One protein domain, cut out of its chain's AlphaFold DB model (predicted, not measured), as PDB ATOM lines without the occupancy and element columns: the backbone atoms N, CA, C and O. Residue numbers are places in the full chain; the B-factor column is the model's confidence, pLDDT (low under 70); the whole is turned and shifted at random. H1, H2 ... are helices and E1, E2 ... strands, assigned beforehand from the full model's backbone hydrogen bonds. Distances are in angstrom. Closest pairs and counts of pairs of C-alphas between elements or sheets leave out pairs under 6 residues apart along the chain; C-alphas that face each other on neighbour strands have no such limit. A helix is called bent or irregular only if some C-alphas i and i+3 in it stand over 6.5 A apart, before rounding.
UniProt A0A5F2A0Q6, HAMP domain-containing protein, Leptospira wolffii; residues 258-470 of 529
ATOM      1  N   VAL A 258     143.857 218.980 123.062       90.56
ATOM      2  CA  VAL A 258     145.308 218.966 122.771       90.56
ATOM      3  C   VAL A 258     146.096 219.121 124.067       90.56
ATOM      4  O   VAL A 258     146.975 218.311 124.362       90.56
ATOM      5  N   SER A 259     145.778 220.161 124.842       92.31
ATOM      6  CA  SER A 259     146.494 220.492 126.072       92.31
ATOM      7  C   SER A 259     146.377 219.372 127.100       92.31
ATOM      8  O   SER A 259     147.388 218.947 127.656       92.31
ATOM      9  N   LEU A 260     145.167 218.846 127.301       93.69
ATOM     10  CA  LEU A 260     144.918 217.751 128.229       93.69
ATOM     11  C   LEU A 260     145.653 216.483 127.792       93.69
ATOM     12  O   LEU A 260     146.382 215.926 128.602       93.69
ATOM     13  N   ALA A 261     145.546 216.065 126.524       91.12
ATOM     14  CA  ALA A 261     146.270 214.897 126.016       91.12
ATOM     15  C   ALA A 261     147.785 215.036 126.224       91.12
ATOM     16  O   ALA A 261     148.435 214.104 126.692       91.12
ATOM     17  N   THR A 262     148.338 216.215 125.930       91.62
ATOM     18  CA  THR A 262     149.776 216.487 126.047       91.62
ATOM     19  C   THR A 262     150.246 216.375 127.493       91.62
ATOM     20  O   THR A 262     151.169 215.618 127.782       91.62
ATOM     21  N   VAL A 263     149.582 217.074 128.417       93.19
ATOM     22  CA  VAL A 263     149.946 217.059 129.842       93.19
ATOM     23  C   VAL A 263     149.792 215.658 130.433       93.19
ATOM     24  O   VAL A 263     150.672 215.186 131.145       93.19
ATOM     25  N   LEU A 264     148.712 214.959 130.089       91.69
ATOM     26  CA  LEU A 264     148.424 213.609 130.567       91.69
ATOM     27  C   LEU A 264     149.431 212.558 130.073       91.69
ATOM     28  O   LEU A 264     149.806 211.666 130.840       91.69
ATOM     29  N   ILE A 265     149.898 212.671 128.825       89.50
ATOM     30  CA  ILE A 265     150.959 211.814 128.277       89.50
ATOM     31  C   ILE A 265     152.295 212.127 128.956       89.50
ATOM     32  O   ILE A 265     152.981 211.203 129.390       89.50
ATOM     33  N   LEU A 266     152.650 213.410 129.095       91.00
ATOM     34  CA  LEU A 266     153.893 213.821 129.753       91.00
ATOM     35  C   LEU A 266     153.956 213.313 131.195       91.00
ATOM     36  O   LEU A 266     154.941 212.686 131.568       91.00
ATOM     37  N   LEU A 267     152.883 213.482 131.971       89.94
ATOM     38  CA  LEU A 267     152.806 212.959 133.338       89.94
ATOM     39  C   LEU A 267     152.894 211.427 133.384       89.94
ATOM     40  O   LEU A 267     153.533 210.878 134.282       89.94
ATOM     41  N   GLY A 268     152.313 210.725 132.404       87.19
ATOM     42  CA  GLY A 268     152.463 209.274 132.263       87.19
ATOM     43  C   GLY A 268     153.913 208.841 132.005       87.19
ATOM     44  O   GLY A 268     154.389 207.880 132.611       87.19
ATOM     45  N   ILE A 269     154.645 209.572 131.159       88.56
ATOM     46  CA  ILE A 269     156.071 209.323 130.891       88.56
ATOM     47  C   ILE A 269     156.917 209.638 132.130       88.56
ATOM     48  O   ILE A 269     157.734 208.811 132.538       88.56
ATOM     49  N   THR A 270     156.695 210.788 132.774       89.38
ATOM     50  CA  THR A 270     157.366 211.158 134.030       89.38
ATOM     51  C   THR A 270     157.158 210.084 135.090       89.38
ATOM     52  O   THR A 270     158.101 209.722 135.796       89.38
ATOM     53  N   ALA A 271     155.959 209.505 135.162       88.44
ATOM     54  CA  ALA A 271     155.679 208.420 136.083       88.44
ATOM     55  C   ALA A 271     156.481 207.153 135.819       88.44
ATOM     56  O   ALA A 271     156.991 206.534 136.754       88.44
ATOM     57  N   ARG A 272     156.663 206.800 134.547       86.88
ATOM     58  CA  ARG A 272     157.492 205.662 134.161       86.88
ATOM     59  C   ARG A 272     158.961 205.857 134.532       86.88
ATOM     60  O   ARG A 272     159.580 204.907 135.008       86.88
ATOM     61  N   ILE A 273     159.500 207.055 134.309       89.50
ATOM     62  CA  ILE A 273     160.887 207.396 134.662       89.50
ATOM     63  C   ILE A 273     161.057 207.344 136.182       89.50
ATOM     64  O   ILE A 273     161.968 206.692 136.683       89.50
ATOM     65  N   THR A 274     160.124 207.956 136.913       89.75
ATOM     66  CA  THR A 274     160.111 207.964 138.382       89.75
ATOM     67  C   THR A 274     160.111 206.541 138.942       89.75
ATOM     68  O   THR A 274     160.904 206.232 139.824       89.75
ATOM     69  N   PHE A 275     159.309 205.639 138.367       87.81
ATOM     70  CA  PHE A 275     159.320 204.222 138.731       87.81
ATOM     71  C   PHE A 275     160.701 203.570 138.556       87.81
ATOM     72  O   PHE A 275     161.171 202.906 139.472       87.81
ATOM     73  N   GLN A 276     161.373 203.769 137.414       87.31
ATOM     74  CA  GLN A 276     162.703 203.181 137.180       87.31
ATOM     75  C   GLN A 276     163.733 203.655 138.207       87.31
ATOM     76  O   GLN A 276     164.541 202.856 138.678       87.31
ATOM     77  N   ILE A 277     163.679 204.939 138.563       89.62
ATOM     78  CA  ILE A 277     164.567 205.527 139.568       89.62
ATOM     79  C   ILE A 277     164.293 204.909 140.942       89.62
ATOM     80  O   ILE A 277     165.231 204.484 141.611       89.62
ATOM     81  N   ILE A 278     163.024 204.812 141.352       89.44
ATOM     82  CA  ILE A 278     162.665 204.269 142.670       89.44
ATOM     83  C   ILE A 278     163.035 202.789 142.789       89.44
ATOM     84  O   ILE A 278     163.525 202.378 143.834       89.44
ATOM     85  N   GLU A 279     162.847 201.996 141.734       87.69
ATOM     86  CA  GLU A 279     163.258 200.586 141.722       87.69
ATOM     87  C   GLU A 279     164.760 200.434 141.949       87.69
ATOM     88  O   GLU A 279     165.177 199.683 142.827       87.69
ATOM     89  N   SER A 280     165.563 201.202 141.206       88.88
ATOM     90  CA  SER A 280     167.017 201.185 141.355       88.88
ATOM     91  C   SER A 280     167.457 201.646 142.745       88.88
ATOM     92  O   SER A 280     168.431 201.126 143.281       88.88
ATOM     93  N   TYR A 281     166.761 202.626 143.323       91.50
ATOM     94  CA  TYR A 281     167.076 203.148 144.649       91.50
ATOM     95  C   TYR A 281     166.694 202.164 145.760       91.50
ATOM     96  O   TYR A 281     167.451 201.987 146.712       91.50
ATOM     97  N   TYR A 282     165.548 201.488 145.624       91.06
ATOM     98  CA  TYR A 282     165.128 200.441 146.553       91.06
ATOM     99  C   TYR A 282     166.156 199.309 146.602       91.06
ATOM    100  O   TYR A 282     166.585 198.939 147.691       91.06
ATOM    101  N   ASP A 283     166.581 198.804 145.439       90.00
ATOM    102  CA  ASP A 283     167.581 197.735 145.370       90.00
ATOM    103  C   ASP A 283     168.930 198.186 145.955       90.00
ATOM    104  O   ASP A 283     169.500 197.466 146.769       90.00
ATOM    105  N   GLY A 284     169.385 199.410 145.659       92.44
ATOM    106  CA  GLY A 284     170.631 199.948 146.221       92.44
ATOM    107  C   GLY A 284     170.620 200.096 147.750       92.44
ATOM    108  O   GLY A 284     171.620 199.804 148.402       92.44
ATOM    109  N   ILE A 285     169.488 200.499 148.347       92.44
ATOM    110  CA  ILE A 285     169.342 200.535 149.814       92.44
ATOM    111  C   ILE A 285     169.439 199.125 150.404       92.44
ATOM    112  O   ILE A 285     170.109 198.937 151.418       92.44
ATOM    113  N   ARG A 286     168.772 198.140 149.788       93.25
ATOM    114  CA  ARG A 286     168.784 196.758 150.290       93.25
ATOM    115  C   ARG A 286     170.157 196.126 150.155       93.25
ATOM    116  O   ARG A 286     170.597 195.472 151.089       93.25
ATOM    117  N   GLU A 287     170.864 196.364 149.055       92.19
ATOM    118  CA  GLU A 287     172.244 195.902 148.890       92.19
ATOM    119  C   GLU A 287     173.168 196.462 149.982       92.19
ATOM    120  O   GLU A 287     173.911 195.698 150.594       92.19
ATOM    121  N   ALA A 288     173.074 197.758 150.304       92.62
ATOM    122  CA  ALA A 288     173.873 198.365 151.373       92.62
ATOM    123  C   ALA A 288     173.537 197.808 152.772       92.62
ATOM    124  O   ALA A 288     174.431 197.592 153.591       92.62
ATOM    125  N   GLU A 289     172.255 197.560 153.050       92.00
ATOM    126  CA  GLU A 289     171.802 196.934 154.300       92.00
ATOM    127  C   GLU A 289     172.304 195.486 154.419       92.00
ATOM    128  O   GLU A 289     172.800 195.089 155.471       92.00
ATOM    129  N   ILE A 290     172.241 194.716 153.331       91.19
ATOM    130  CA  ILE A 290     172.748 193.340 153.270       91.19
ATOM    131  C   ILE A 290     174.259 193.303 153.473       91.19
ATOM    132  O   ILE A 290     174.745 192.426 154.183       91.19
ATOM    133  N   GLU A 291     175.002 194.249 152.900       91.12
ATOM    134  CA  GLU A 291     176.449 194.338 153.099       91.12
ATOM    135  C   GLU A 291     176.792 194.597 154.573       91.12
ATOM    136  O   GLU A 291     177.665 193.941 155.134       91.12
ATOM    137  N   ASN A 292     176.045 195.482 155.241       88.69
ATOM    138  CA  ASN A 292     176.207 195.716 156.675       88.69
ATOM    139  C   ASN A 292     175.934 194.442 157.496       88.69
ATOM    140  O   ASN A 292     176.707 194.094 158.388       88.69
ATOM    141  N   ILE A 293     174.862 193.714 157.164       86.69
ATOM    142  CA  ILE A 293     174.523 192.441 157.813       86.69
ATOM    143  C   ILE A 293     175.624 191.400 157.574       86.69
ATOM    144  O   ILE A 293     176.025 190.723 158.522       86.69
ATOM    145  N   ARG A 294     176.141 191.290 156.345       87.06
ATOM    146  CA  ARG A 294     177.244 190.383 155.997       87.06
ATOM    147  C   ARG A 294     178.481 190.664 156.846       87.06
ATOM    148  O   ARG A 294     179.034 189.738 157.429       87.06
ATOM    149  N   GLU A 295     178.899 191.920 156.954       85.94
ATOM    150  CA  GLU A 295     180.075 192.275 157.751       85.94
ATOM    151  C   GLU A 295     179.854 191.970 159.244       85.94
ATOM    152  O   GLU A 295     180.709 191.369 159.893       85.94
ATOM    153  N   ASN A 296     178.671 192.258 159.794       83.50
ATOM    154  CA  ASN A 296     178.364 191.922 161.192       83.50
ATOM    155  C   ASN A 296     178.369 190.407 161.458       83.50
ATOM    156  O   ASN A 296     178.821 189.970 162.522       83.50
ATOM    157  N   LEU A 297     177.899 189.604 160.496       80.94
ATOM    158  CA  LEU A 297     177.949 188.140 160.559       80.94
ATOM    159  C   LEU A 297     179.393 187.627 160.668       80.94
ATOM    160  O   LEU A 297     179.640 186.697 161.434       80.94
ATOM    161  N   ARG A 298     180.339 188.265 159.967       79.75
ATOM    162  CA  ARG A 298     181.770 187.917 159.993       79.75
ATOM    163  C   ARG A 298     182.447 188.239 161.317       79.75
ATOM    164  O   ARG A 298     183.240 187.443 161.810       79.75
ATOM    165  N   PHE A 299     182.164 189.415 161.877       72.88
ATOM    166  CA  PHE A 299     182.924 189.931 163.020       72.88
ATOM    167  C   PHE A 299     182.381 189.505 164.385       72.88
ATOM    168  O   PHE A 299     183.170 189.309 165.308       72.88
ATOM    169  N   ALA A 300     181.060 189.397 164.551       60.75
ATOM    170  CA  ALA A 300     180.463 189.331 165.887       60.75
ATOM    171  C   ALA A 300     179.784 187.997 166.223       60.75
ATOM    172  O   ALA A 300     179.497 187.758 167.398       60.75
ATOM    173  N   GLY A 301     179.460 187.145 165.239       58.16
ATOM    174  CA  GLY A 301     178.714 185.885 165.436       58.16
ATOM    175  C   GLY A 301     177.313 186.034 166.072       58.16
ATOM    176  O   GLY A 301     176.569 185.062 166.175       58.16
ATOM    177  N   LYS A 302     176.939 187.246 166.494       57.41
ATOM    178  CA  LYS A 302     175.648 187.675 167.028       57.41
ATOM    179  C   LYS A 302     175.304 189.003 166.370       57.41
ATOM    180  O   LYS A 302     176.043 189.973 166.515       57.41
ATOM    181  N   TYR A 303     174.176 189.047 165.677       63.75
ATOM    182  CA  TYR A 303     173.650 190.257 165.056       63.75
ATOM    183  C   TYR A 303     172.167 190.395 165.415       63.75
ATOM    184  O   TYR A 303     171.467 189.399 165.608       63.75
ATOM    185  N   SER A 304     171.693 191.633 165.533       70.25
ATOM    186  CA  SER A 304     170.264 191.939 165.602       70.25
ATOM    187  C   SER A 304     169.766 192.232 164.194       70.25
ATOM    188  O   SER A 304     170.352 193.069 163.504       70.25
ATOM    189  N   LEU A 305     168.694 191.569 163.767       74.38
ATOM    190  CA  LEU A 305     168.046 191.937 162.516       74.38
ATOM    191  C   LEU A 305     167.412 193.328 162.620       74.38
ATOM    192  O   LEU A 305     166.816 193.633 163.652       74.38
ATOM    193  N   PRO A 306     167.496 194.149 161.559       81.56
ATOM    194  CA  PRO A 306     166.675 195.345 161.452       81.56
ATOM    195  C   PRO A 306     165.177 195.001 161.502       81.56
ATOM    196  O   PRO A 306     164.752 194.002 160.924       81.56
ATOM    197  N   ASP A 307     164.363 195.878 162.096       80.81
ATOM    198  CA  ASP A 307     162.906 195.690 162.267       80.81
ATOM    199  C   ASP A 307     162.134 195.500 160.946       80.81
ATOM    200  O   ASP A 307     160.990 195.055 160.918       80.81
ATOM    201  N   ASN A 308     162.736 195.882 159.819       83.69
ATOM    202  CA  ASN A 308     162.132 195.775 158.493       83.69
ATOM    203  C   ASN A 308     162.371 194.403 157.823       83.69
ATOM    204  O   ASN A 308     161.841 194.171 156.729       83.69
ATOM    205  N   VAL A 309     163.162 193.520 158.445       85.56
ATOM    206  CA  VAL A 309     163.495 192.186 157.942       85.56
ATOM    207  C   VAL A 309     162.486 191.182 158.489       85.56
ATOM    208  O   VAL A 309     162.321 191.034 159.694       85.56
ATOM    209  N   ALA A 310     161.812 190.464 157.593       82.00
ATOM    210  CA  ALA A 310     160.871 189.410 157.966       82.00
ATOM    211  C   ALA A 310     161.594 188.167 158.487       82.00
ATOM    212  O   ALA A 310     161.128 187.536 159.432       82.00
ATOM    213  N   TYR A 311     162.688 187.788 157.823       84.12
ATOM    214  CA  TYR A 311     163.530 186.672 158.227       84.12
ATOM    215  C   TYR A 311     164.928 186.768 157.625       84.12
ATOM    216  O   TYR A 311     165.136 187.359 156.565       84.12
ATOM    217  N   LEU A 312     165.869 186.091 158.269       84.44
ATOM    218  CA  LEU A 312     167.153 185.711 157.700       84.44
ATOM    219  C   LEU A 312     167.321 184.216 157.931       84.44
ATOM    220  O   LEU A 312     166.953 183.714 158.984       84.44
ATOM    221  N   THR A 313     167.806 183.506 156.925       81.62
ATOM    222  CA  THR A 313     168.063 182.067 156.973       81.62
ATOM    223  C   THR A 313     169.405 181.775 156.330       81.62
ATOM    224  O   THR A 313     169.891 182.575 155.534       81.62
ATOM    225  N   SER A 314     170.023 180.645 156.670       79.12
ATOM    226  CA  SER A 314     171.342 180.294 156.143       79.12
ATOM    227  C   SER A 314     171.494 178.796 155.941       79.12
ATOM    228  O   SER A 314     171.051 178.028 156.790       79.12
ATOM    229  N   HIS A 315     172.192 178.388 154.886       72.69
ATOM    230  CA  HIS A 315     172.539 176.994 154.617       72.69
ATOM    231  C   HIS A 315     174.022 176.851 154.222       72.69
ATOM    232  O   HIS A 315     174.624 177.817 153.740       72.69
ATOM    233  N   PRO A 316     174.647 175.679 154.443       71.81
ATOM    234  CA  PRO A 316     176.026 175.423 154.040       71.81
ATOM    235  C   PRO A 316     176.203 175.533 152.523       71.81
ATOM    236  O   PRO A 316     175.323 175.172 151.743       71.81
ATOM    237  N   ARG A 317     177.382 175.980 152.086       68.81
ATOM    238  CA  ARG A 317     177.711 176.157 150.662       68.81
ATOM    239  C   ARG A 317     177.932 174.833 149.902       68.81
ATOM    240  O   ARG A 317     178.010 174.849 148.674       68.81
ATOM    241  N   GLN A 318     178.049 173.696 150.597       59.50
ATOM    242  CA  GLN A 318     178.332 172.384 149.991       59.50
ATOM    243  C   GLN A 318     177.093 171.719 149.345       59.50
ATOM    244  O   GLN A 318     175.960 171.964 149.761       59.50
ATOM    245  N   PRO A 319     177.279 170.871 148.309       48.12
ATOM    246  CA  PRO A 319     176.189 170.220 147.586       48.12
ATOM    247  C   PRO A 319     175.664 169.014 148.374       48.12
ATOM    248  O   PRO A 319     176.029 167.870 148.130       48.12
ATOM    249  N   GLY A 320     174.804 169.288 149.344       48.12
ATOM    250  CA  GLY A 320     174.115 168.280 150.134       48.12
ATOM    251  C   GLY A 320     173.630 168.901 151.431       48.12
ATOM    252  O   GLY A 320     174.360 169.660 152.055       48.12
ATOM    253  N   SER A 321     172.406 168.567 151.829       45.47
ATOM    254  CA  SER A 321     171.762 168.943 153.095       45.47
ATOM    255  C   SER A 321     171.354 170.418 153.273       45.47
ATOM    256  O   SER A 321     172.022 171.211 153.931       45.47
ATOM    257  N   PHE A 322     170.128 170.715 152.823       48.12
ATOM    258  CA  PHE A 322     169.183 171.641 153.476       48.12
ATOM    259  C   PHE A 322     168.742 171.093 154.856       48.12
ATOM    260  O   PHE A 322     167.560 171.027 155.159       48.12
ATOM    261  N   ASP A 323     169.697 170.609 155.653       42.16
ATOM    262  CA  ASP A 323     169.472 169.769 156.845       42.16
ATOM    263  C   ASP A 323     170.193 170.353 158.076       42.16
ATOM    264  O   ASP A 323     170.588 169.642 158.995       42.16
ATOM    265  N   SER A 324     170.439 171.667 158.092       39.91
ATOM    266  CA  SER A 324     171.113 172.337 159.213       39.91
ATOM    267  C   SER A 324     170.392 173.622 159.605       39.91
ATOM    268  O   SER A 324     169.937 174.366 158.742       39.91
ATOM    269  N   GLU A 325     170.268 173.814 160.925       41.12
ATOM    270  CA  GLU A 325     169.525 174.860 161.640       41.12
ATOM    271  C   GLU A 325     169.184 176.095 160.799       41.12
ATOM    272  O   GLU A 325     170.007 176.993 160.583       41.12
ATOM    273  N   LEU A 326     167.917 176.162 160.388       47.84
ATOM    274  CA  LEU A 326     167.300 177.390 159.930       47.84
ATOM    275  C   LEU A 326     167.203 178.340 161.133       47.84
ATOM    276  O   LEU A 326     166.230 178.311 161.887       47.84
ATOM    277  N   ILE A 327     168.232 179.158 161.356       50.78
ATOM    278  CA  ILE A 327     168.185 180.204 162.381       50.78
ATOM    279  C   ILE A 327     167.294 181.317 161.846       50.78
ATOM    280  O   ILE A 327     167.762 182.239 161.189       50.78
ATOM    281  N   VAL A 328     165.996 181.189 162.096       53.81
ATOM    282  CA  VAL A 328     165.008 182.207 161.767       53.81
ATOM    283  C   VAL A 328     165.006 183.247 162.873       53.81
ATOM    284  O   VAL A 328     164.540 183.000 163.985       53.81
ATOM    285  N   HIS A 329     165.470 184.442 162.551       53.88
ATOM    286  CA  HIS A 329     165.113 185.624 163.318       53.88
ATOM    287  C   HIS A 329     163.846 186.215 162.688       53.88
ATOM    288  O   HIS A 329     163.920 186.834 161.633       53.88
ATOM    289  N   SER A 330     162.678 185.969 163.286       57.06
ATOM    290  CA  SER A 330     161.407 186.553 162.836       57.06
ATOM    291  C   SER A 330     160.478 186.854 164.005       57.06
ATOM    292  O   SER A 330     160.532 186.179 165.028       57.06
ATOM    293  N   GLU A 331     159.560 187.804 163.819       50.53
ATOM    294  CA  GLU A 331     158.416 188.011 164.725       50.53
ATOM    295  C   GLU A 331     157.391 186.855 164.667       50.53
ATOM    296  O   GLU A 331     156.534 186.725 165.538       50.53
ATOM    297  N   ILE A 332     157.469 186.012 163.631       60.31
ATOM    298  CA  ILE A 332     156.608 184.842 163.397       60.31
ATOM    299  C   ILE A 332     157.211 183.607 164.084       60.31
ATOM    300  O   ILE A 332     158.427 183.537 164.241       60.31
ATOM    301  N   ASP A 333     156.388 182.617 164.459       63.31
ATOM    302  CA  ASP A 333     156.873 181.326 164.970       63.31
ATOM    303  C   ASP A 333     157.895 180.701 163.990       63.31
ATOM    304  O   ASP A 333     157.516 180.309 162.874       63.31
ATOM    305  N   PRO A 334     159.172 180.569 164.401       66.56
ATOM    306  CA  PRO A 334     160.251 180.024 163.581       66.56
ATOM    307  C   PRO A 334     159.941 178.663 162.953       66.56
ATOM    308  O   PRO A 334     160.378 178.393 161.835       66.56
ATOM    309  N   ARG A 335     159.163 177.809 163.637       67.25
ATOM    310  CA  ARG A 335     158.830 176.452 163.170       67.25
ATOM    311  C   ARG A 335     157.809 176.456 162.041       67.25
ATOM    312  O   ARG A 335     157.862 175.622 161.141       67.25
ATOM    313  N   ILE A 336     156.852 177.380 162.096       70.88
ATOM    314  CA  ILE A 336     155.860 177.540 161.029       70.88
ATOM    315  C   ILE A 336     156.558 178.108 159.796       70.88
ATOM    316  O   ILE A 336     156.344 177.618 158.686       70.88
ATOM    317  N   LEU A 337     157.419 179.111 159.990       75.56
ATOM    318  CA  LEU A 337     158.123 179.742 158.884       75.56
ATOM    319  C   LEU A 337     159.085 178.774 158.187       75.56
ATOM    320  O   LEU A 337     159.097 178.741 156.958       75.56
ATOM    321  N   SER A 338     159.826 177.949 158.936       74.31
ATOM    322  CA  SER A 338     160.745 176.964 158.351       74.31
ATOM    323  C   SER A 338     160.028 175.983 157.426       74.31
ATOM    324  O   SER A 338     160.400 175.843 156.263       74.31
ATOM    325  N   HIS A 339     158.921 175.397 157.894       78.06
ATOM    326  CA  HIS A 339     158.128 174.462 157.101       78.06
ATOM    327  C   HIS A 339     157.545 175.112 155.835       78.06
ATOM    328  O   HIS A 339     157.494 174.495 154.767       78.06
ATOM    329  N   LEU A 340     157.104 176.370 155.931       79.62
ATOM    330  CA  LEU A 340     156.582 177.117 154.785       79.62
ATOM    331  C   LEU A 340     157.667 177.435 153.751       79.62
ATOM    332  O   LEU A 340     157.392 177.351 152.552       79.62
ATOM    333  N   LEU A 341     158.873 177.793 154.201       79.31
ATOM    334  CA  LEU A 341     160.014 178.080 153.330       79.31
ATOM    335  C   LEU A 341     160.468 176.820 152.586       79.31
ATOM    336  O   LEU A 341     160.563 176.859 151.360       79.31
ATOM    337  N   GLU A 342     160.639 175.699 153.292       76.56
ATOM    338  CA  GLU A 342     161.008 174.406 152.697       76.56
ATOM    339  C   GLU A 342     159.985 173.953 151.652       76.56
ATOM    340  O   GLU A 342     160.330 173.627 150.514       76.56
ATOM    341  N   LYS A 343     158.693 173.982 152.007       80.69
ATOM    342  CA  LYS A 343     157.617 173.608 151.086       80.69
ATOM    343  C   LYS A 343     157.617 174.488 149.836       80.69
ATOM    344  O   LYS A 343     157.482 173.975 148.724       80.69
ATOM    345  N   ASN A 344     157.743 175.806 150.005       82.31
ATOM    346  CA  ASN A 344     157.748 176.736 148.883       82.31
ATOM    347  C   ASN A 344     158.963 176.522 147.969       82.31
ATOM    348  O   ASN A 344     158.809 176.544 146.752       82.31
ATOM    349  N   GLU A 345     160.140 176.256 148.533       76.75
ATOM    350  CA  GLU A 345     161.357 175.997 147.765       76.75
ATOM    351  C   GLU A 345     161.256 174.717 146.925       76.75
ATOM    352  O   GLU A 345     161.626 174.721 145.748       76.75
ATOM    353  N   VAL A 346     160.668 173.647 147.472       74.81
ATOM    354  CA  VAL A 346     160.361 172.428 146.704       74.81
ATOM    355  C   VAL A 346     159.408 172.739 145.547       74.81
ATOM    356  O   VAL A 346     159.645 172.304 144.418       74.81
ATOM    357  N   GLU A 347     158.350 173.518 145.795       75.06
ATOM    358  CA  GLU A 347     157.406 173.930 144.751       75.06
ATOM    359  C   GLU A 347     158.075 174.787 143.664       75.06
ATOM    360  O   GLU A 347     157.842 174.563 142.476       75.06
ATOM    361  N   GLU A 348     158.904 175.766 144.038       71.25
ATOM    362  CA  GLU A 348     159.630 176.637 143.107       71.25
ATOM    363  C   GLU A 348     160.625 175.846 142.251       71.25
ATOM    364  O   GLU A 348     160.657 176.006 141.027       71.25
ATOM    365  N   THR A 349     161.371 174.938 142.878       69.38
ATOM    366  CA  THR A 349     162.335 174.055 142.213       69.38
ATOM    367  C   THR A 349     161.631 173.145 141.207       69.38
ATOM    368  O   THR A 349     162.028 173.060 140.041       69.38
ATOM    369  N   GLN A 350     160.522 172.512 141.604       72.00
ATOM    370  CA  GLN A 350     159.710 171.698 140.696       72.00
ATOM    371  C   GLN A 350     159.163 172.514 139.522       72.00
ATOM    372  O   GLN A 350     159.228 172.048 138.382       72.00
ATOM    373  N   ARG A 351     158.657 173.733 139.772       70.19
ATOM    374  CA  ARG A 351     158.158 174.628 138.715       70.19
ATOM    375  C   ARG A 351     159.251 174.982 137.715       70.19
ATOM    376  O   ARG A 351     158.986 174.904 136.521       70.19
ATOM    377  N   PHE A 352     160.460 175.303 138.174       66.75
ATOM    378  CA  PHE A 352     161.595 175.586 137.295       66.75
ATOM    379  C   PHE A 352     161.936 174.387 136.401       66.75
ATOM    380  O   PHE A 352     162.025 174.513 135.180       66.75
ATOM    381  N   PHE A 353     162.069 173.190 136.983       64.94
ATOM    382  CA  PHE A 353     162.379 171.993 136.198       64.94
ATOM    383  C   PHE A 353     161.256 171.610 135.223       64.94
ATOM    384  O   PHE A 353     161.532 171.007 134.183       64.94
ATOM    385  N   GLN A 354     159.999 171.951 135.527       66.00
ATOM    386  CA  GLN A 354     158.871 171.779 134.610       66.00
ATOM    387  C   GLN A 354     158.873 172.821 133.481       66.00
ATOM    388  O   GLN A 354     158.789 172.430 132.318       66.00
ATOM    389  N   SER A 355     159.026 174.116 133.783       58.66
ATOM    390  CA  SER A 355     159.032 175.183 132.768       58.66
ATOM    391  C   SER A 355     160.191 175.039 131.787       58.66
ATOM    392  O   SER A 355     160.022 175.206 130.582       58.66
ATOM    393  N   SER A 356     161.365 174.652 132.280       56.41
ATOM    394  CA  SER A 356     162.558 174.499 131.448       56.41
ATOM    395  C   SER A 356     162.524 173.222 130.592       56.41
ATOM    396  O   SER A 356     163.218 173.149 129.580       56.41
ATOM    397  N   LYS A 357     161.684 172.229 130.931       53.78
ATOM    398  CA  LYS A 357     161.380 171.096 130.036       53.78
ATOM    399  C   LYS A 357     160.517 171.526 128.848       53.78
ATOM    400  O   LYS A 357     160.782 171.072 127.738       53.78
ATOM    401  N   GLU A 358     159.534 172.401 129.060       47.78
ATOM    402  CA  GLU A 358     158.664 172.917 127.988       47.78
ATOM    403  C   GLU A 358     159.419 173.826 126.999       47.78
ATOM    404  O   GLU A 358     159.131 173.796 125.804       47.78
ATOM    405  N   ASP A 359     160.437 174.562 127.461       45.72
ATOM    406  CA  ASP A 359     161.259 175.457 126.621       45.72
ATOM    407  C   ASP A 359     162.413 174.728 125.884       45.72
ATOM    408  O   ASP A 359     163.024 175.233 124.935       45.72
ATOM    409  N   SER A 360     162.718 173.486 126.283       45.81
ATOM    410  CA  SER A 360     163.856 172.718 125.769       45.81
ATOM    411  C   SER A 360     163.620 172.117 124.372       45.81
ATOM    412  O   SER A 360     163.531 170.907 124.183       45.81
ATOM    413  N   ARG A 361     163.671 172.957 123.331       45.97
ATOM    414  CA  ARG A 361     163.839 172.506 121.930       45.97
ATOM    415  C   ARG A 361     165.155 171.742 121.670       45.97
ATOM    416  O   ARG A 361     165.334 171.212 120.580       45.97
ATOM    417  N   PHE A 362     166.063 171.670 122.654       41.75
ATOM    418  CA  PHE A 362     167.431 171.150 122.507       41.75
ATOM    419  C   PHE A 362     167.840 170.016 123.472       41.75
ATOM    420  O   PHE A 362     169.011 169.655 123.506       41.75
ATOM    421  N   GLY A 363     166.923 169.416 124.243       44.03
ATOM    422  CA  GLY A 363     167.212 168.162 124.969       44.03
ATOM    423  C   GLY A 363     168.330 168.218 126.028       44.03
ATOM    424  O   GLY A 363     168.877 167.177 126.398       44.03
ATOM    425  N   ILE A 364     168.688 169.403 126.533       54.22
ATOM    426  CA  ILE A 364     169.707 169.552 127.580       54.22
ATOM    427  C   ILE A 364     169.135 169.027 128.906       54.22
ATOM    428  O   ILE A 364     168.127 169.530 129.403       54.22
ATOM    429  N   ARG A 365     169.787 168.021 129.504       51.38
ATOM    430  CA  ARG A 365     169.502 167.579 130.879       51.38
ATOM    431  C   ARG A 365     169.897 168.703 131.840       51.38
ATOM    432  O   ARG A 365     171.083 168.940 132.051       51.38
ATOM    433  N   LEU A 366     168.904 169.382 132.409       56.34
ATOM    434  CA  LEU A 366     169.104 170.377 133.464       56.34
ATOM    435  C   LEU A 366     169.765 169.712 134.677       56.34
ATOM    436  O   LEU A 366     169.268 168.704 135.181       56.34
ATOM    437  N   THR A 367     170.887 170.266 135.126       61.66
ATOM    438  CA  THR A 367     171.578 169.851 136.353       61.66
ATOM    439  C   THR A 367     171.215 170.786 137.507       61.66
ATOM    440  O   THR A 367     170.823 171.931 137.286       61.66
ATOM    441  N   ASP A 368     171.390 170.323 138.747       61.12
ATOM    442  CA  ASP A 368     171.233 171.150 139.957       61.12
ATOM    443  C   ASP A 368     172.098 172.433 139.904       61.12
ATOM    444  O   ASP A 368     171.676 173.512 140.305       61.12
ATOM    445  N   ASP A 369     173.280 172.340 139.288       61.00
ATOM    446  CA  ASP A 369     174.207 173.457 139.038       61.00
ATOM    447  C   ASP A 369     173.605 174.531 138.108       61.00
ATOM    448  O   ASP A 369     173.783 175.730 138.329       61.00
ATOM    449  N   MET A 370     172.842 174.128 137.083       62.47
ATOM    450  CA  MET A 370     172.142 175.070 136.200       62.47
ATOM    451  C   MET A 370     171.007 175.787 136.928       62.47
ATOM    452  O   MET A 370     170.887 177.003 136.789       62.47
ATOM    453  N   PHE A 371     170.232 175.059 137.741       65.56
ATOM    454  CA  PHE A 371     169.196 175.656 138.581       65.56
ATOM    455  C   PHE A 371     169.801 176.691 139.526       65.56
ATOM    456  O   PHE A 371     169.393 177.842 139.488       65.56
ATOM    457  N   ARG A 372     170.854 176.359 140.285       64.19
ATOM    458  CA  ARG A 372     171.507 177.334 141.181       64.19
ATOM    459  C   ARG A 372     172.035 178.563 140.439       64.19
ATOM    460  O   ARG A 372     171.953 179.680 140.949       64.19
ATOM    461  N   ARG A 373     172.547 178.389 139.222       65.81
ATOM    462  CA  ARG A 373     173.049 179.505 138.417       65.81
ATOM    463  C   ARG A 373     171.947 180.420 137.898       65.81
ATOM    464  O   ARG A 373     172.119 181.635 137.951       65.81
ATOM    465  N   GLU A 374     170.866 179.868 137.361       61.59
ATOM    466  CA  GLU A 374     169.760 180.666 136.813       61.59
ATOM    467  C   GLU A 374     168.839 181.208 137.901       61.59
ATOM    468  O   GLU A 374     168.393 182.348 137.813       61.59
ATOM    469  N   TYR A 375     168.589 180.407 138.931       60.16
ATOM    470  CA  TYR A 375     167.633 180.693 139.987       60.16
ATOM    471  C   TYR A 375     168.239 181.538 141.109       60.16
ATOM    472  O   TYR A 375     167.678 182.564 141.477       60.16
ATOM    473  N   TYR A 376     169.425 181.166 141.601       60.41
ATOM    474  CA  TYR A 376     170.114 181.887 142.679       60.41
ATOM    475  C   TYR A 376     171.173 182.877 142.176       60.41
ATOM    476  O   TYR A 376     171.782 183.597 142.966       60.41
ATOM    477  N   GLY A 377     171.424 182.928 140.863       58.78
ATOM    478  CA  GLY A 377     172.493 183.752 140.290       58.78
ATOM    479  C   GLY A 377     173.903 183.241 140.615       58.78
ATOM    480  O   GLY A 377     174.883 183.945 140.360       58.78
ATOM    481  N   ILE A 378     174.030 182.025 141.161       61.91
ATOM    482  CA  ILE A 378     175.298 181.450 141.621       61.91
ATOM    483  C   ILE A 378     176.076 180.930 140.412       61.91
ATOM    484  O   ILE A 378     175.823 179.844 139.892       61.91
ATOM    485  N   ARG A 379     177.038 181.710 139.915       59.22
ATOM    486  CA  ARG A 379     177.904 181.265 138.815       59.22
ATOM    487  C   ARG A 379     178.916 180.235 139.311       59.22
ATOM    488  O   ARG A 379     179.545 180.421 140.349       59.22
ATOM    489  N   LYS A 380     179.133 179.182 138.521       49.41
ATOM    490  CA  LYS A 380     180.202 178.206 138.750       49.41
ATOM    491  C   LYS A 380     181.552 178.935 138.791       49.41
ATOM    492  O   LYS A 380     181.934 179.554 137.801       49.41
ATOM    493  N   GLY A 381     182.226 178.905 139.940       52.25
ATOM    494  CA  GLY A 381     183.473 179.644 140.182       52.25
ATOM    495  C   GLY A 381     183.328 180.961 140.957       52.25
ATOM    496  O   GLY A 381     184.352 181.536 141.312       52.25
ATOM    497  N   ASN A 382     182.111 181.421 141.294       55.97
ATOM    498  CA  ASN A 382     181.936 182.431 142.346       55.97
ATOM    499  C   ASN A 382     182.268 181.774 143.690       55.97
ATOM    500  O   ASN A 382     181.397 181.214 144.354       55.97
ATOM    501  N   THR A 383     183.546 181.796 144.057       54.34
ATOM    502  CA  THR A 383     184.055 181.398 145.375       54.34
ATOM    503  C   THR A 383     184.071 182.570 146.364       54.34
ATOM    504  O   THR A 383     184.131 182.335 147.566       54.34
ATOM    505  N   GLY A 384     183.923 183.811 145.884       65.06
ATOM    506  CA  GLY A 384     183.814 185.025 146.704       65.06
ATOM    507  C   GLY A 384     182.384 185.392 147.115       65.06
ATOM    508  O   GLY A 384     181.430 184.661 146.817       65.06
ATOM    509  N   ASP A 385     182.265 186.534 147.790       74.56
ATOM    510  CA  ASP A 385     180.998 187.129 148.216       74.56
ATOM    511  C   ASP A 385     180.159 187.580 147.020       74.56
ATOM    512  O   ASP A 385     180.679 188.057 146.008       74.56
ATOM    513  N   PHE A 386     178.840 187.445 147.132       82.31
ATOM    514  CA  PHE A 386     177.900 187.977 146.148       82.31
ATOM    515  C   PHE A 386     176.587 188.371 146.818       82.31
ATOM    516  O   PHE A 386     176.247 187.823 147.866       82.31
ATOM    517  N   ILE A 387     175.841 189.280 146.186       85.06
ATOM    518  CA  ILE A 387     174.427 189.562 146.468       85.06
ATOM    519  C   ILE A 387     173.647 189.273 145.181       85.06
ATOM    520  O   ILE A 387     174.065 189.655 144.086       85.06
ATOM    521  N   SER A 388     172.548 188.535 145.289       84.44
ATOM    522  CA  SER A 388     171.661 188.240 144.172       84.44
ATOM    523  C   SER A 388     170.859 189.479 143.782       84.44
ATOM    524  O   SER A 388     170.643 190.389 144.578       84.44
ATOM    525  N   LYS A 389     170.287 189.465 142.577       85.38
ATOM    526  CA  LYS A 389     169.202 190.401 142.261       85.38
ATOM    527  C   LYS A 389     167.987 190.123 143.149       85.38
ATOM    528  O   LYS A 389     167.824 189.011 143.659       85.38
ATOM    529  N   ARG A 390     167.120 191.127 143.273       87.31
ATOM    530  CA  ARG A 390     165.835 191.031 143.968       87.31
ATOM    531  C   ARG A 390     164.988 189.883 143.416       87.31
ATOM    532  O   ARG A 390     164.730 189.816 142.213       87.31
ATOM    533  N   MET A 391     164.512 189.030 144.310       86.50
ATOM    534  CA  MET A 391     163.592 187.932 144.026       86.50
ATOM    535  C   MET A 391     162.323 188.083 144.863       86.50
ATOM    536  O   MET A 391     162.252 188.893 145.786       86.50
ATOM    537  N   TYR A 392     161.309 187.287 144.542       86.94
ATOM    538  CA  TYR A 392     160.020 187.326 145.220       86.94
ATOM    539  C   TYR A 392     159.566 185.928 145.604       86.94
ATOM    540  O   TYR A 392     159.946 184.956 144.955       86.94
ATOM    541  N   ARG A 393     158.741 185.842 146.646       83.94
ATOM    542  CA  ARG A 393     158.169 184.588 147.139       83.94
ATOM    543  C   ARG A 393     156.763 184.820 147.696       83.94
ATOM    544  O   ARG A 393     156.484 185.863 148.283       83.94
ATOM    545  N   GLU A 394     155.880 183.843 147.505       85.44
ATOM    546  CA  GLU A 394     154.539 183.792 148.104       85.44
ATOM    547  C   GLU A 394     154.468 182.626 149.096       85.44
ATOM    548  O   GLU A 394     154.559 181.461 148.706       85.44
ATOM    549  N   LEU A 395     154.293 182.937 150.379       83.12
ATOM    550  CA  LEU A 395     154.149 181.968 151.462       83.12
ATOM    551  C   LEU A 395     152.666 181.793 151.797       83.12
ATOM    552  O   LEU A 395     152.016 182.728 152.258       83.12
ATOM    553  N   ASN A 396     152.128 180.595 151.570       83.00
ATOM    554  CA  ASN A 396     150.716 180.293 151.809       83.00
ATOM    555  C   ASN A 396     150.522 179.718 153.216       83.00
ATOM    556  O   ASN A 396     150.844 178.554 153.455       83.00
ATOM    557  N   TYR A 397     149.970 180.512 154.131       73.62
ATOM    558  CA  TYR A 397     149.641 180.073 155.484       73.62
ATOM    559  C   TYR A 397     148.354 179.231 155.518       73.62
ATOM    560  O   TYR A 397     147.467 179.394 154.665       73.62
ATOM    561  N   PRO A 398     148.206 178.356 156.534       72.00
ATOM    562  CA  PRO A 398     146.931 177.719 156.845       72.00
ATOM    563  C   PRO A 398     145.810 178.766 156.950       72.00
ATOM    564  O   PRO A 398     145.989 179.811 157.569       72.00
ATOM    565  N   GLY A 399     144.660 178.500 156.322       69.56
ATOM    566  CA  GLY A 399     143.547 179.460 156.252       69.56
ATOM    567  C   GLY A 399     143.527 180.356 155.004       69.56
ATOM    568  O   GLY A 399     142.780 181.330 154.987       69.56
ATOM    569  N   ASN A 400     144.292 180.023 153.952       70.81
ATOM    570  CA  ASN A 400     144.352 180.755 152.671       70.81
ATOM    571  C   ASN A 400     144.852 182.206 152.792       70.81
ATOM    572  O   ASN A 400     144.442 183.080 152.027       70.81
ATOM    573  N   VAL A 401     145.756 182.466 153.737       75.94
ATOM    574  CA  VAL A 401     146.429 183.764 153.864       75.94
ATOM    575  C   VAL A 401     147.784 183.688 153.164       75.94
ATOM    576  O   VAL A 401     148.662 182.944 153.591       75.94
ATOM    577  N   SER A 402     147.965 184.459 152.093       81.81
ATOM    578  CA  SER A 402     149.254 184.579 151.404       81.81
ATOM    579  C   SER A 402     150.079 185.725 151.989       81.81
ATOM    580  O   SER A 402     149.607 186.862 152.060       81.81
ATOM    581  N   VAL A 403     151.330 185.447 152.354       82.81
ATOM    582  CA  VAL A 403     152.335 186.455 152.711       82.81
ATOM    583  C   VAL A 403     153.317 186.597 151.558       82.81
ATOM    584  O   VAL A 403     153.923 185.629 151.104       82.81
ATOM    585  N   TYR A 404     153.474 187.825 151.079       88.25
ATOM    586  CA  TYR A 404     154.338 188.151 149.954       88.25
ATOM    587  C   TYR A 404     155.670 188.708 150.461       88.25
ATOM    588  O   TYR A 404     155.689 189.638 151.269       88.25
ATOM    589  N   ILE A 405     156.774 188.155 149.966       88.69
ATOM    590  CA  ILE A 405     158.133 188.456 150.419       88.69
ATOM    591  C   ILE A 405     158.983 188.920 149.238       88.69
ATOM    592  O   ILE A 405     158.916 188.350 148.147       88.69
ATOM    593  N   ILE A 406     159.796 189.946 149.476       91.25
ATOM    594  CA  ILE A 406     160.942 190.313 148.645       91.25
ATOM    595  C   ILE A 406     162.168 189.676 149.283       91.25
ATOM    596  O   ILE A 406     162.411 189.912 150.459       91.25
ATOM    597  N   ARG A 407     162.946 188.896 148.539       89.56
ATOM    598  CA  ARG A 407     164.132 188.230 149.082       89.56
ATOM    599  C   ARG A 407     165.383 188.486 148.261       89.56
ATOM    600  O   ARG A 407     165.312 188.678 147.045       89.56
ATOM    601  N   TYR A 408     166.515 188.440 148.945       90.06
ATOM    602  CA  TYR A 408     167.850 188.489 148.366       90.06
ATOM    603  C   TYR A 408     168.663 187.335 148.933       90.06
ATOM    604  O   TYR A 408     168.453 186.908 150.069       90.06
ATOM    605  N   ILE A 409     169.593 186.834 148.132       86.00
ATOM    606  CA  ILE A 409     170.509 185.773 148.526       86.00
ATOM    607  C   ILE A 409     171.915 186.325 148.485       86.00
ATOM    608  O   ILE A 409     172.299 186.975 147.515       86.00
ATOM    609  N   PHE A 410     172.691 186.055 149.521       87.00
ATOM    610  CA  PHE A 410     174.077 186.472 149.576       87.00
ATOM    611  C   PHE A 410     174.962 185.389 150.173       87.00
ATOM    612  O   PHE A 410     174.522 184.598 151.000       87.00
ATOM    613  N   ALA A 411     176.221 185.338 149.750       84.25
ATOM    614  CA  ALA A 411     177.215 184.484 150.393       84.25
ATOM    615  C   ALA A 411     178.000 185.265 151.448       84.25
ATOM    616  O   ALA A 411     178.271 186.455 151.263       84.25
ATOM    617  N   SER A 412     178.368 184.567 152.521       82.81
ATOM    618  CA  SER A 412     179.447 184.947 153.433       82.81
ATOM    619  C   SER A 412     180.179 183.677 153.835       82.81
ATOM    620  O   SER A 412     179.554 182.733 154.320       82.81
ATOM    621  N   ASP A 413     181.493 183.656 153.625       80.06
ATOM    622  CA  ASP A 413     182.379 182.566 154.040       80.06
ATOM    623  C   ASP A 413     181.950 181.201 153.447       80.06
ATOM    624  O   ASP A 413     181.950 181.012 152.220       80.06
ATOM    625  N   ASP A 414     181.574 180.243 154.295       77.88
ATOM    626  CA  ASP A 414     181.142 178.890 153.934       77.88
ATOM    627  C   ASP A 414     179.612 178.703 153.922       77.88
ATOM    628  O   ASP A 414     179.130 177.578 153.731       77.88
ATOM    629  N   ARG A 415     178.835 179.790 154.051       78.62
ATOM    630  CA  ARG A 415     177.364 179.760 154.063       78.62
ATOM    631  C   ARG A 415     176.739 180.675 153.012       78.62
ATOM    632  O   ARG A 415     177.291 181.695 152.596       78.62
ATOM    633  N   ILE A 416     175.540 180.291 152.592       80.31
ATOM    634  CA  ILE A 416     174.643 181.096 151.769       80.31
ATOM    635  C   ILE A 416     173.479 181.519 152.653       80.31
ATOM    636  O   ILE A 416     172.877 180.693 153.337       80.31
ATOM    637  N   TYR A 417     173.170 182.804 152.621       84.06
ATOM    638  CA  TYR A 417     172.115 183.431 153.387       84.06
ATOM    639  C   TYR A 417     170.980 183.865 152.464       84.06
ATOM    640  O   TYR A 417     171.225 184.401 151.383       84.06
ATOM    641  N   GLU A 418     169.742 183.670 152.905       86.62
ATOM    642  CA  GLU A 418     168.556 184.282 152.311       86.62
ATOM    643  C   GLU A 418     167.944 185.244 153.326       86.62
ATOM    644  O   GLU A 418     167.573 184.840 154.430       86.62
ATOM    645  N   ILE A 419     167.805 186.503 152.921       87.56
ATOM    646  CA  ILE A 419     167.127 187.544 153.688       87.56
ATOM    647  C   ILE A 419     165.794 187.886 153.028       87.56
ATOM    648  O   ILE A 419     165.727 188.106 151.816       87.56
ATOM    649  N   GLY A 420     164.727 187.917 153.822       89.38
ATOM    650  CA  GLY A 420     163.368 188.210 153.390       89.38
ATOM    651  C   GLY A 420     162.848 189.512 153.989       89.38
ATOM    652  O   GLY A 420     162.957 189.746 155.187       89.38
ATOM    653  N   TYR A 421     162.211 190.331 153.161       89.94
ATOM    654  CA  TYR A 421     161.556 191.586 153.517       89.94
ATOM    655  C   TYR A 421     160.057 191.498 153.198       89.94
ATOM    656  O   TYR A 421     159.692 190.990 152.129       89.94
ATOM    657  N   PRO A 422     159.156 192.023 154.049       88.50
ATOM    658  CA  PRO A 422     157.732 192.058 153.738       88.50
ATOM    659  C   PRO A 422     157.457 192.888 152.474       88.50
ATOM    660  O   PRO A 422     157.761 194.083 152.424       88.50
ATOM    661  N   TYR A 423     156.806 192.298 151.467       89.44
ATOM    662  CA  TYR A 423     156.412 193.026 150.249       89.44
ATOM    663  C   TYR A 423     155.442 194.175 150.554       89.44
ATOM    664  O   TYR A 423     155.399 195.158 149.819       89.44
ATOM    665  N   GLU A 424     154.683 194.085 151.650       86.38
ATOM    666  CA  GLU A 424     153.760 195.138 152.080       86.38
ATOM    667  C   GLU A 424     154.465 196.469 152.380       86.38
ATOM    668  O   GLU A 424     153.933 197.530 152.055       86.38
ATOM    669  N   SER A 425     155.681 196.441 152.931       86.31
ATOM    670  CA  SER A 425     156.457 197.659 153.201       86.31
ATOM    671  C   SER A 425     156.854 198.365 151.903       86.31
ATOM    672  O   SER A 425     156.708 199.585 151.761       86.31
ATOM    673  N   TYR A 426     157.285 197.581 150.912       89.44
ATOM    674  CA  TYR A 426     157.553 198.071 149.566       89.44
ATOM    675  C   TYR A 426     156.272 198.607 148.912       89.44
ATOM    676  O   TYR A 426     156.236 199.755 148.470       89.44
ATOM    677  N   SER A 427     155.187 197.828 148.905       89.50
ATOM    678  CA  SER A 427     153.963 198.195 148.192       89.50
ATOM    679  C   SER A 427     153.253 199.415 148.783       89.50
ATOM    680  O   SER A 427     152.701 200.211 148.024       89.50
ATOM    681  N   ARG A 428     153.314 199.629 150.105       89.94
ATOM    682  CA  ARG A 428     152.835 200.863 150.754       89.94
ATOM    683  C   ARG A 428     153.634 202.087 150.312       89.94
ATOM    684  O   ARG A 428     153.045 203.136 150.049       89.94
ATOM    685  N   SER A 429     154.954 201.945 150.179       89.94
ATOM    686  CA  SER A 429     155.825 203.016 149.687       89.94
ATOM    687  C   SER A 429     155.461 203.379 148.245       89.94
ATOM    688  O   SER A 429     155.164 204.541 147.963       89.94
ATOM    689  N   VAL A 430     155.347 202.377 147.362       91.75
ATOM    690  CA  VAL A 430     154.866 202.552 145.977       91.75
ATOM    691  C   VAL A 430     153.509 203.248 145.952       91.75
ATOM    692  O   VAL A 430     153.337 204.252 145.264       91.75
ATOM    693  N   HIS A 431     152.556 202.744 146.734       93.12
ATOM    694  CA  HIS A 431     151.204 203.278 146.799       93.12
ATOM    695  C   HIS A 431     151.194 204.769 147.155       93.12
ATOM    696  O   HIS A 431     150.550 205.551 146.462       93.12
ATOM    697  N   SER A 432     151.940 205.180 148.186       92.94
ATOM    698  CA  SER A 432     151.994 206.580 148.630       92.94
ATOM    699  C   SER A 432     152.533 207.532 147.551       92.94
ATOM    700  O   SER A 432     151.971 208.608 147.312       92.94
ATOM    701  N   ILE A 433     153.569 207.102 146.828       92.25
ATOM    702  CA  ILE A 433     154.167 207.855 145.724       92.25
ATOM    703  C   ILE A 433     153.162 207.971 144.576       92.25
ATOM    704  O   ILE A 433     152.902 209.065 144.071       92.25
ATOM    705  N   VAL A 434     152.533 206.855 144.204       93.50
ATOM    706  CA  VAL A 434     151.558 206.827 143.113       93.50
ATOM    707  C   VAL A 434     150.313 207.652 143.442       93.50
ATOM    708  O   VAL A 434     149.827 208.361 142.566       93.50
ATOM    709  N   VAL A 435     149.820 207.638 144.685       95.00
ATOM    710  CA  VAL A 435     148.702 208.496 145.125       95.00
ATOM    711  C   VAL A 435     149.055 209.973 144.976       95.00
ATOM    712  O   VAL A 435     148.242 210.747 144.468       95.00
ATOM    713  N   THR A 436     150.270 210.366 145.356       94.31
ATOM    714  CA  THR A 436     150.745 211.750 145.205       94.31
ATOM    715  C   THR A 436     150.754 212.162 143.732       94.31
ATOM    716  O   THR A 436     150.187 213.189 143.355       94.31
ATOM    717  N   MET A 437     151.315 211.320 142.865       93.88
ATOM    718  CA  MET A 437     151.381 211.577 141.425       93.88
ATOM    719  C   MET A 437     150.003 211.574 140.757       93.88
ATOM    720  O   MET A 437     149.721 212.429 139.919       93.88
ATOM    721  N   ALA A 438     149.126 210.649 141.148       94.75
ATOM    722  CA  ALA A 438     147.743 210.607 140.693       94.75
ATOM    723  C   ALA A 438     146.989 211.876 141.110       94.75
ATOM    724  O   ALA A 438     146.272 212.448 140.297       94.75
ATOM    725  N   SER A 439     147.200 212.364 142.335       95.81
ATOM    726  CA  SER A 439     146.584 213.602 142.827       95.81
ATOM    727  C   SER A 439     147.029 214.818 142.013       95.81
ATOM    728  O   SER A 439     146.188 215.611 141.598       95.81
ATOM    729  N   ILE A 440     148.327 214.926 141.701       95.38
ATOM    730  CA  ILE A 440     148.865 215.975 140.816       95.38
ATOM    731  C   ILE A 440     148.248 215.873 139.417       95.38
ATOM    732  O   ILE A 440     147.841 216.886 138.851       95.38
ATOM    733  N   LEU A 441     148.138 214.663 138.866       95.19
ATOM    734  CA  LEU A 441     147.545 214.431 137.550       95.19
ATOM    735  C   LEU A 441     146.072 214.845 137.505       95.19
ATOM    736  O   LEU A 441     145.665 215.553 136.583       95.19
ATOM    737  N   ILE A 442     145.279 214.435 138.497       96.38
ATOM    738  CA  ILE A 442     143.865 214.809 138.597       96.38
ATOM    739  C   ILE A 442     143.722 216.319 138.783       96.38
ATOM    740  O   ILE A 442     142.915 216.935 138.090       96.38
ATOM    741  N   LEU A 443     144.531 216.932 139.650       97.12
ATOM    742  CA  LEU A 443     144.533 218.380 139.847       97.12
ATOM    743  C   LEU A 443     144.864 219.118 138.544       97.12
ATOM    744  O   LEU A 443     144.132 220.026 138.161       97.12
ATOM    745  N   ALA A 444     145.911 218.702 137.828       96.38
ATOM    746  CA  ALA A 444     146.282 219.283 136.542       96.38
ATOM    747  C   ALA A 444     145.155 219.141 135.508       96.38
ATOM    748  O   ALA A 444     144.830 220.105 134.816       96.38
ATOM    749  N   ALA A 445     144.509 217.974 135.433       96.31
ATOM    750  CA  ALA A 445     143.372 217.759 134.545       96.31
ATOM    751  C   ALA A 445     142.192 218.681 134.890       96.31
ATOM    752  O   ALA A 445     141.652 219.334 133.999       96.31
ATOM    753  N   VAL A 446     141.819 218.788 136.169       96.94
ATOM    754  CA  VAL A 446     140.744 219.683 136.631       96.94
ATOM    755  C   VAL A 446     141.080 221.142 136.324       96.94
ATOM    756  O   VAL A 446     140.242 221.854 135.771       96.94
ATOM    757  N   LEU A 447     142.310 221.579 136.607       96.75
ATOM    758  CA  LEU A 447     142.768 222.930 136.290       96.75
ATOM    759  C   LEU A 447     142.671 223.211 134.790       96.75
ATOM    760  O   LEU A 447     142.108 224.230 134.413       96.75
ATOM    761  N   LEU A 448     143.130 222.309 133.919       95.69
ATOM    762  CA  LEU A 448     143.017 222.490 132.467       95.69
ATOM    763  C   LEU A 448     141.558 222.537 131.999       95.69
ATOM    764  O   LEU A 448     141.217 223.355 131.146       95.69
ATOM    765  N   LEU A 449     140.693 221.692 132.562       94.00
ATOM    766  CA  LEU A 449     139.273 221.632 132.208       94.00
ATOM    767  C   LEU A 449     138.486 222.875 132.648       94.00
ATOM    768  O   LEU A 449     137.500 223.211 131.998       94.00
ATOM    769  N   LEU A 450     138.905 223.560 133.716       94.31
ATOM    770  CA  LEU A 450     138.243 224.770 134.220       94.31
ATOM    771  C   LEU A 450     138.889 226.057 133.691       94.31
ATOM    772  O   LEU A 450     138.196 226.955 133.209       94.31
ATOM    773  N   LEU A 451     140.218 226.140 133.753       94.75
ATOM    774  CA  LEU A 451     140.980 227.348 133.453       94.75
ATOM    775  C   LEU A 451     141.041 227.625 131.953       94.75
ATOM    776  O   LEU A 451     140.812 228.762 131.552       94.75
ATOM    777  N   LEU A 452     141.309 226.621 131.104       93.38
ATOM    778  CA  LEU A 452     141.435 226.871 129.663       93.38
ATOM    779  C   LEU A 452     140.132 227.396 129.049       93.38
ATOM    780  O   LEU A 452     140.204 228.399 128.339       93.38
ATOM    781  N   PRO A 453     138.939 226.825 129.327       91.25
ATOM    782  CA  PRO A 453     137.705 227.403 128.812       91.25
ATOM    783  C   PRO A 453     137.437 228.824 129.291       91.25
ATOM    784  O   PRO A 453     136.932 229.642 128.520       91.25
ATOM    785  N   TYR A 454     137.784 229.120 130.545       92.19
ATOM    786  CA  TYR A 454     137.656 230.455 131.113       92.19
ATOM    787  C   TYR A 454     138.592 231.456 130.422       92.19
ATOM    788  O   TYR A 454     138.116 232.445 129.865       92.19
ATOM    789  N   LEU A 455     139.895 231.162 130.373       91.69
ATOM    790  CA  LEU A 455     140.899 232.009 129.722       91.69
ATOM    791  C   LEU A 455     140.569 232.235 128.251       91.69
ATOM    792  O   LEU A 455     140.667 233.351 127.757       91.69
ATOM    793  N   PHE A 456     140.118 231.195 127.553       89.12
ATOM    794  CA  PHE A 456     139.752 231.308 126.151       89.12
ATOM    795  C   PHE A 456     138.506 232.176 125.942       89.12
ATOM    796  O   PHE A 456     138.428 232.963 124.995       89.12
ATOM    797  N   ARG A 457     137.514 232.049 126.830       88.56
ATOM    798  CA  ARG A 457     136.297 232.862 126.783       88.56
ATOM    799  C   ARG A 457     136.606 234.339 127.007       88.56
ATOM    800  O   ARG A 457     136.106 235.161 126.244       88.56
ATOM    801  N   GLU A 458     137.389 234.664 128.031       88.31
ATOM    802  CA  GLU A 458     137.715 236.051 128.383       88.31
ATOM    803  C   GLU A 458     138.765 236.666 127.451       88.31
ATOM    804  O   GLU A 458     138.600 237.807 127.032       88.31
ATOM    805  N   GLY A 459     139.806 235.913 127.091       84.81
ATOM    806  CA  GLY A 459     140.947 236.414 126.321       84.81
ATOM    807  C   GLY A 459     140.755 236.417 124.805       84.81
ATOM    808  O   GLY A 459     141.361 237.238 124.131       84.81
ATOM    809  N   LEU A 460     139.912 235.538 124.248       85.81
ATOM    810  CA  LEU A 460     139.735 235.433 122.792       85.81
ATOM    811  C   LEU A 460     138.271 235.547 122.363       85.81
ATOM    812  O   LEU A 460     137.927 236.402 121.546       85.81
ATOM    813  N   ALA A 461     137.376 234.732 122.922       87.25
ATOM    814  CA  ALA A 461     135.999 234.684 122.433       87.25
ATOM    815  C   ALA A 461     135.235 236.002 122.657       87.25
ATOM    816  O   ALA A 461     134.522 236.445 121.760       87.25
ATOM    817  N   ARG A 462     135.371 236.634 123.833       87.50
ATOM    818  CA  ARG A 462     134.701 237.909 124.144       87.50
ATOM    819  C   ARG A 462     135.229 239.088 123.313       87.50
ATOM    820  O   ARG A 462     134.385 239.756 122.720       87.50
ATOM    821  N   PRO A 463     136.550 239.350 123.217       87.00
ATOM    822  CA  PRO A 463     137.067 240.427 122.370       87.00
ATOM    823  C   PRO A 463     136.675 240.263 120.902       87.00
ATOM    824  O   PRO A 463     136.219 241.219 120.280       87.00
ATOM    825  N   LEU A 464     136.769 239.041 120.364       88.81
ATOM    826  CA  LEU A 464     136.379 238.769 118.981       88.81
ATOM    827  C   LEU A 464     134.883 239.002 118.764       88.81
ATOM    828  O   LEU A 464     134.495 239.601 117.767       88.81
ATOM    829  N   LYS A 465     134.044 238.561 119.707       89.31
ATOM    830  CA  LYS A 465     132.602 238.790 119.645       89.31
ATOM    831  C   LYS A 465     132.270 240.285 119.669       89.31
ATOM    832  O   LYS A 465     131.497 240.717 118.829       89.31
ATOM    833  N   SER A 466     132.894 241.057 120.559       88.81
ATOM    834  CA  SER A 466     132.710 242.513 120.614       88.81
ATOM    835  C   SER A 466     133.118 243.176 119.299       88.81
ATOM    836  O   SER A 466     132.381 244.006 118.792       88.81
ATOM    837  N   LEU A 467     134.243 242.777 118.701       90.50
ATOM    838  CA  LEU A 467     134.686 243.339 117.424       90.50
ATOM    839  C   LEU A 467     133.732 243.001 116.270       90.50
ATOM    840  O   LEU A 467     133.492 243.841 115.409       90.50
ATOM    841  N   VAL A 468     133.175 241.786 116.255       92.00
ATOM    842  CA  VAL A 468     132.158 241.385 115.272       92.00
ATOM    843  C   VAL A 468     130.863 242.174 115.466       92.00
ATOM    844  O   VAL A 468     130.327 242.674 114.484       92.00
ATOM    845  N   GLU A 469     130.391 242.326 116.706       92.88
ATOM    846  CA  GLU A 469     129.190 243.111 117.028       92.88
ATOM    847  C   GLU A 469     129.356 244.579 116.591       92.88
ATOM    848  O   GLU A 469     128.500 245.110 115.886       92.88
ATOM    849  N   GLU A 470     130.491 245.220 116.893       93.31
ATOM    850  CA  GLU A 470     130.742 246.604 116.459       93.31
ATOM    851  C   GLU A 470     130.886 246.741 114.937       93.31
ATOM    852  O   GLU A 470     130.444 247.729 114.349       93.31
TER     853      GLU A 470
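What this domain is: This is residues 258 to 470 of the 529 residues of the protein "HAMP domain-containing protein" of Leptospira wolffii (UniProt A0A5F2A0Q6). One strongly twisted sheet of four strands makes a head with helices on both faces, three layers: H1 on one, H2 on the other. From this head H1 and H4 reach out as a long two-helix stalk, H4 the farther; short H3 is near H2. The printed part has 213 residues, four named helices and four named strands, mixed, along the chain H1 E1 H2 H3 E2 E3 E4 H4; the sheet E1 E4 E3 E2 is antiparallel. It is extended, with a radius of gyration of the C-alphas of 26.4 A, and spans 96 by 48 by 40 A.

Where its parts are: Look first at E1, residues 311 to 316, E2, 391 to 397, E3, 401 to 412, and E4, 415 to 422. Find C-alpha 258 at (145.308, 218.966, 122.771); from there H1 runs 63.0 A to residue 300. H2 is residues 334 to 359, 37.3 A; H3 is 368 to 375. H4, residues 423 to 470, one helix by its hydrogen bonds, is bent, with C-alphas 459 and 462 6.8 A apart: H4a is residues 423 to 459, 51.9 A, and H4b is residues 462 to 470, with C-alpha 470 at (130.742, 246.604, 116.459).

How they stand to each other: E2, E3 and E4 form a meander, each the antiparallel neighbour of the one before: find N 393 and O 405 at 2.9 A, N 421 and O 406 at 2.7 A. Beside E4 is antiparallel E1, N 313 and O 418 at 2.8 A. H1 is over E4 and E3, closest C-alphas Arg 294 and Ser 412, 6.4 A; on the opposite face H2 is over E2, Leu 340 and Leu 395, 6.4 A. H3 is close to but not clearly touching H2, C-alphas 352 and 371 at 7.7 A. H4a only grazes the sheet; its residues 437 to 449 touch residues 259 to 271 of H1, closest C-alphas Leu 260 and Ala 445, 6.5 A, at a shallow tilt of 21 degrees, opposite ways. H4b is near H4a. Every O i to N i+4 pair is within hydrogen-bond range in H1, H2, H3 and H4b; 32 of 33 in H4a.

The domain as a whole: The farthest C-alphas, Gly 320 and Glu 470, are 95.7 A apart; the printed part has no cut. Links E1 to H2 and H3 to E2 are long; residues 358 to 363 stand free. Mean pLDDT of the printed part is 78.3; 58 residues are under 70, among them 317 to 335 and 352 to 384.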